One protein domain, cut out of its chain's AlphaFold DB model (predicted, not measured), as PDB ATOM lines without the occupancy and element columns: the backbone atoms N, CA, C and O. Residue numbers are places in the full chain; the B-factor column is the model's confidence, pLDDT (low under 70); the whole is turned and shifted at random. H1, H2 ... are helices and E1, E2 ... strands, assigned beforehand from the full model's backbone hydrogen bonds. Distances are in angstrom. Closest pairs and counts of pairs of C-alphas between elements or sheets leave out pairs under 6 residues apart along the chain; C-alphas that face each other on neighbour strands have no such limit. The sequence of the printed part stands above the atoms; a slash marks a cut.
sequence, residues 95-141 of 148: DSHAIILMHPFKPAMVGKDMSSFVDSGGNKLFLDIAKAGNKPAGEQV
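This is residues 95 to 141 of the 148 residues of the protein "Methyl-accepting chemotaxis protein I (Serine chemoreceptor protein)" of Caballeronia sordidicola (UniProt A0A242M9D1). This domain has little regular structure: a three-residue strand, E1, and one short helix, H1, stand apart, joined by a long loop, residues 103 to 124, that turns beside E1 and then swings out around Gly 121 before H1. After H1, residues 134 to 141 fold back toward the helix. The printed part has 47 residues, with one named strand and then one named helix; the class is mixed, with only 12 residues in named elements. It is compact, with a radius of gyration of the C-alphas of 10.8 A and spans of 30 by 23 by 16 A.

E1, residues 100 to 102, begins at C-alpha 100 (240.468, 203.600, 241.298). H1, residues 125 to 133, measures 12.4 A from C-alpha 125 (244.914, 192.518, 243.525) to C-alpha 133 (252.765, 199.887, 237.301).

E1 pairs with no named strand. E1 and H1 are apart. In H1 every O i to N i+4 pair is within hydrogen-bond range.

The two C-alphas farthest apart, Ala 108 and Pro 136, are 30.4 A apart. The 22-residue link from E1 to H1 is long. The printed part has no cut. The mean pLDDT of the printed part is 84.6; residues 136 to 141 are under 70.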
ATOM      1  N   ASP A  95     245.443 204.801 240.021       89.69
ATOM      2  CA  ASP A  95     246.698 205.504 240.259       89.69
ATOM      3  C   ASP A  95     247.778 204.594 240.884       89.69
ATOM      4  O   ASP A  95     247.568 203.405 241.154       89.69
ATOM      5  N   SER A  96     248.954 205.173 241.135       87.44
ATOM      6  CA  SER A  96     250.108 204.509 241.752       87.44
ATOM      7  C   SER A  96     249.903 204.089 243.213       87.44
ATOM      8  O   SER A  96     250.731 203.343 243.744       87.44
ATOM      9  N   HIS A  97     248.819 204.532 243.857       87.69
ATOM     10  CA  HIS A  97     248.446 204.224 245.239       87.69
ATOM     11  C   HIS A  97     247.263 203.250 245.324       87.69
ATOM     12  O   HIS A  97     246.726 203.037 246.408       87.69
ATOM     13  N   ALA A  98     246.877 202.623 244.206       90.50
ATOM     14  CA  ALA A  98     245.717 201.737 244.112       90.50
ATOM     15  C   ALA A  98     244.367 202.442 244.361       90.50
ATOM     16  O   ALA A  98     243.397 201.798 244.772       90.50
ATOM     17  N   ILE A  99     244.273 203.744 244.078       92.38
ATOM     18  CA  ILE A  99     243.004 204.472 244.027       92.38
ATOM     19  C   ILE A  99     242.399 204.293 242.637       92.38
ATOM     20  O   ILE A  99     243.036 204.569 241.619       92.38
ATOM     21  N   ILE A 100     241.153 203.830 242.575       91.88
ATOM     22  CA  ILE A 100     240.468 203.600 241.298       91.88
ATOM     23  C   ILE A 100     240.032 204.934 240.695       91.88
ATOM     24  O   ILE A 100     239.255 205.667 241.298       91.88
ATOM     25  N   LEU A 101     240.480 205.220 239.476       91.31
ATOM     26  CA  LEU A 101     240.097 206.413 238.718       91.31
ATOM     27  C   LEU A 101     238.944 206.125 237.751       91.31
ATOM     28  O   LEU A 101     238.116 206.997 237.504       91.31
ATOM     29  N   MET A 102     238.857 204.898 237.229       91.56
ATOM     30  CA  MET A 102     237.776 204.476 236.337       91.56
ATOM     31  C   MET A 102     237.541 202.966 236.428       91.56
ATOM     32  O   MET A 102     238.486 202.176 236.396       91.56
ATOM     33  N   HIS A 103     236.267 202.567 236.512       90.50
ATOM     34  CA  HIS A 103     235.847 201.171 236.420       90.50
ATOM     35  C   HIS A 103     234.478 201.062 235.715       90.50
ATOM     36  O   HIS A 103     233.505 201.628 236.214       90.50
ATOM     37  N   PRO A 104     234.343 200.274 234.628       86.50
ATOM     38  CA  PRO A 104     233.124 200.264 233.811       86.50
ATOM     39  C   PRO A 104     231.907 199.624 234.494       86.50
ATOM     40  O   PRO A 104     230.793 200.110 234.344       86.50
ATOM     41  N   PHE A 105     232.103 198.546 235.261       86.06
ATOM     42  CA  PHE A 105     231.001 197.818 235.915       86.06
ATOM     43  C   PHE A 105     230.744 198.197 237.377       86.06
ATOM     44  O   PHE A 105     229.678 197.908 237.914       86.06
ATOM     45  N   LYS A 106     231.723 198.808 238.052       86.62
ATOM     46  CA  LYS A 106     231.655 199.130 239.482       86.62
ATOM     47  C   LYS A 106     231.982 200.607 239.719       86.62
ATOM     48  O   LYS A 106     232.986 200.910 240.360       86.62
ATOM     49  N   PRO A 107     231.127 201.540 239.262       85.81
ATOM     50  CA  PRO A 107     231.364 202.975 239.443       85.81
ATOM     51  C   PRO A 107     231.480 203.369 240.924       85.81
ATOM     52  O   PRO A 107     232.218 204.282 241.265       85.81
ATOM     53  N   ALA A 108     230.848 202.616 241.833       88.38
ATOM     54  CA  ALA A 108     230.960 202.812 243.280       88.38
ATOM     55  C   ALA A 108     232.372 202.564 243.861       88.38
ATOM     56  O   ALA A 108     232.579 202.789 245.058       88.38
ATOM     57  N   MET A 109     233.318 202.046 243.067       87.50
ATOM     58  CA  MET A 109     234.730 201.904 243.443       87.50
ATOM     59  C   MET A 109     235.572 203.131 243.085       87.50
ATOM     60  O   MET A 109     236.645 203.291 243.657       87.50
ATOM     61  N   VAL A 110     235.104 203.990 242.176       90.75
ATOM     62  CA  VAL A 110     235.850 205.174 241.735       90.75
ATOM     63  C   VAL A 110     236.086 206.117 242.920       90.75
ATOM     64  O   VAL A 110     235.175 206.390 243.701       90.75
ATOM     65  N   GLY A 111     237.326 206.579 243.074       90.31
ATOM     66  CA  GLY A 111     237.787 207.446 244.159       90.31
ATOM     67  C   GLY A 111     238.126 206.730 245.470       90.31
ATOM     68  O   GLY A 111     238.504 207.394 246.431       90.31
ATOM     69  N   LYS A 112     238.000 205.399 245.545       90.75
ATOM     70  CA  LYS A 112     238.327 204.633 246.756       90.75
ATOM     71  C   LYS A 112     239.729 204.039 246.691       90.75
ATOM     72  O   LYS A 112     240.135 203.516 245.655       90.75
ATOM     73  N   ASP A 113     240.409 204.060 247.833       91.94
ATOM     74  CA  ASP A 113     241.660 203.340 248.064       91.94
ATOM     75  C   ASP A 113     241.383 201.831 248.180       91.94
ATOM     76  O   ASP A 113     240.629 201.385 249.049       91.94
ATOM     77  N   MET A 114     241.981 201.051 247.277       90.50
ATOM     78  CA  MET A 114     241.861 199.593 247.221       90.50
ATOM     79  C   MET A 114     243.153 198.870 247.629       90.50
ATOM     80  O   MET A 114     243.265 197.657 247.456       90.50
ATOM     81  N   SER A 115     244.131 199.565 248.211       88.62
ATOM     82  CA  SER A 115     245.404 198.980 248.663       88.62
ATOM     83  C   SER A 115     245.231 197.880 249.727       88.62
ATOM     84  O   SER A 115     246.049 196.960 249.832       88.62
ATOM     85  N   SER A 116     244.148 197.956 250.503       88.62
ATOM     86  CA  SER A 116     243.757 196.973 251.520       88.62
ATOM     87  C   SER A 116     242.709 195.968 251.037       88.62
ATOM     88  O   SER A 116     242.395 195.031 251.771       88.62
ATOM     89  N   PHE A 117     242.189 196.127 249.814       87.75
ATOM     90  CA  PHE A 117     241.205 195.211 249.250       87.75
ATOM     91  C   PHE A 117     241.823 193.830 249.038       87.75
ATOM     92  O   PHE A 117     242.913 193.696 248.480       87.75
ATOM     93  N   VAL A 118     241.092 192.805 249.468       86.44
ATOM     94  CA  VAL A 118     241.458 191.403 249.303       86.44
ATOM     95  C   VAL A 118     240.379 190.734 248.463       86.44
ATOM     96  O   VAL A 118     239.194 190.836 248.781       86.44
ATOM     97  N   ASP A 119     240.784 190.092 247.370       83.31
ATOM     98  CA  ASP A 119     239.870 189.327 246.526       83.31
ATOM     99  C   ASP A 119     239.426 188.013 247.197       83.31
ATOM    100  O   ASP A 119     239.928 187.621 248.252       83.31
ATOM    101  N   SER A 120     238.467 187.311 246.587       81.81
ATOM    102  CA  SER A 120     237.964 186.025 247.094       81.81
ATOM    103  C   SER A 120     239.044 184.942 247.201       81.81
ATOM    104  O   SER A 120     238.873 183.989 247.953       81.81
ATOM    105  N   GLY A 121     240.160 185.095 246.486       78.06
ATOM    106  CA  GLY A 121     241.325 184.216 246.554       78.06
ATOM    107  C   GLY A 121     242.362 184.625 247.605       78.06
ATOM    108  O   GLY A 121     243.440 184.035 247.633       78.06
ATOM    109  N   GLY A 122     242.088 185.628 248.447       84.75
ATOM    110  CA  GLY A 122     243.009 186.084 249.493       84.75
ATOM    111  C   GLY A 122     244.100 187.043 249.008       84.75
ATOM    112  O   GLY A 122     245.043 187.325 249.751       84.75
ATOM    113  N   ASN A 123     243.998 187.571 247.786       84.38
ATOM    114  CA  ASN A 123     245.049 188.390 247.195       84.38
ATOM    115  C   ASN A 123     244.753 189.887 247.215       84.38
ATOM    116  O   ASN A 123     243.626 190.325 246.997       84.38
ATOM    117  N   LYS A 124     245.813 190.690 247.341       88.62
ATOM    118  CA  LYS A 124     245.747 192.154 247.246       88.62
ATOM    119  C   LYS A 124     245.884 192.633 245.801       88.62
ATOM    120  O   LYS A 124     246.858 193.291 245.444       88.62
ATOM    121  N   LEU A 125     244.896 192.293 244.974       85.19
ATOM    122  CA  LEU A 125     244.914 192.518 243.525       85.19
ATOM    123  C   LEU A 125     245.326 193.948 243.132       85.19
ATOM    124  O   LEU A 125     246.282 194.123 242.379       85.19
ATOM    125  N   PHE A 126     244.642 194.966 243.657       86.31
ATOM    126  CA  PHE A 126     244.891 196.362 243.279       86.31
ATOM    127  C   PHE A 126     246.248 196.880 243.760       86.31
ATOM    128  O   PHE A 126     246.905 197.637 243.049       86.31
ATOM    129  N   LEU A 127     246.710 196.425 244.928       88.50
ATOM    130  CA  LEU A 127     248.047 196.750 245.420       88.50
ATOM    131  C   LEU A 127     249.131 196.163 244.513       88.50
ATOM    132  O   LEU A 127     250.136 196.816 244.245       88.50
ATOM    133  N   ASP A 128     248.944 194.928 244.055       88.19
ATOM    134  CA  ASP A 128     249.922 194.262 243.202       88.19
ATOM    135  C   ASP A 128     249.967 194.895 241.805       88.19
ATOM    136  O   ASP A 128     251.057 195.080 241.264       88.19
ATOM    137  N   ILE A 129     248.818 195.325 241.271       86.88
ATOM    138  CA  ILE A 129     248.739 196.135 240.043       86.88
ATOM    139  C   ILE A 129     249.493 197.460 240.220       86.88
ATOM    140  O   ILE A 129     250.350 197.784 239.400       86.88
ATOM    141  N   ALA A 130     249.241 198.197 241.307       88.69
ATOM    142  CA  ALA A 130     249.921 199.467 241.575       88.69
ATOM    143  C   ALA A 130     251.444 199.290 241.702       88.69
ATOM    144  O   ALA A 130     252.222 200.040 241.114       88.69
ATOM    145  N   LYS A 131     251.896 198.245 242.408       88.25
ATOM    146  CA  LYS A 131     253.324 197.905 242.514       88.25
ATOM    147  C   LYS A 131     253.962 197.613 241.161       88.25
ATOM    148  O   LYS A 131     255.114 197.981 240.953       88.25
ATOM    149  N   ALA A 132     253.253 196.924 240.274       86.12
ATOM    150  CA  ALA A 132     253.773 196.565 238.966       86.12
ATOM    151  C   ALA A 132     253.811 197.763 238.007       86.12
ATOM    152  O   ALA A 132     254.810 197.950 237.313       86.12
ATOM    153  N   GLY A 133     252.790 198.625 238.046       83.25
ATOM    154  CA  GLY A 133     252.765 199.887 237.301       83.25
ATOM    155  C   GLY A 133     253.842 200.883 237.746       83.25
ATOM    156  O   GLY A 133     254.369 201.619 236.923       83.25
ATOM    157  N   ASN A 134     254.237 200.860 239.024       84.62
ATOM    158  CA  ASN A 134     255.301 201.720 239.560       84.62
ATOM    159  C   ASN A 134     256.726 201.283 239.170       84.62
ATOM    160  O   ASN A 134     257.694 201.959 239.525       84.62
ATOM    161  N   LYS A 135     256.898 200.151 238.477       83.94
ATOM    162  CA  LYS A 135     258.218 199.738 237.983       83.94
ATOM    163  C   LYS A 135     258.581 200.525 236.714       83.94
ATOM    164  O   LYS A 135     257.690 200.811 235.922       83.94
ATOM    165  N   PRO A 136     259.874 200.814 236.454       63.47
ATOM    166  CA  PRO A 136     260.307 201.710 235.368       63.47
ATOM    167  C   PRO A 136     259.840 201.337 233.954       63.47
ATOM    168  O   PRO A 136     259.800 202.201 233.088       63.47
ATOM    169  N   ALA A 137     259.518 200.063 233.713       61.91
ATOM    170  CA  ALA A 137     259.042 199.566 232.423       61.91
ATOM    171  C   ALA A 137     257.532 199.264 232.394       61.91
ATOM    172  O   ALA A 137     257.040 198.862 231.349       61.91
ATOM    173  N   GLY A 138     256.818 199.420 233.520       61.97
ATOM    174  CA  GLY A 138     255.448 198.931 233.691       61.97
ATOM    175  C   GLY A 138     255.381 197.405 233.579       61.97
ATOM    176  O   GLY A 138     255.448 196.837 232.495       61.97
ATOM    177  N   GLU A 139     255.271 196.693 234.698       69.69
ATOM    178  CA  GLU A 139     255.180 195.229 234.653       69.69
ATOM    179  C   GLU A 139     253.719 194.767 234.559       69.69
ATOM    180  O   GLU A 139     252.836 195.282 235.245       69.69
ATOM    181  N   GLN A 140     253.452 193.766 233.716       65.62
ATOM    182  CA  GLN A 140     252.118 193.188 233.579       65.62
ATOM    183  C   GLN A 140     251.868 192.155 234.685       65.62
ATOM    184  O   GLN A 140     252.531 191.119 234.752       65.62
ATOM    185  N   VAL A 141     250.865 192.394 235.533       62.97
ATOM    186  CA  VAL A 141     250.411 191.398 236.517       62.97
ATOM    187  C   VAL A 141     249.333 190.535 235.886       62.97
ATOM    188  O   VAL A 141     248.174 190.930 235.794       62.97
TER     189      VAL A 141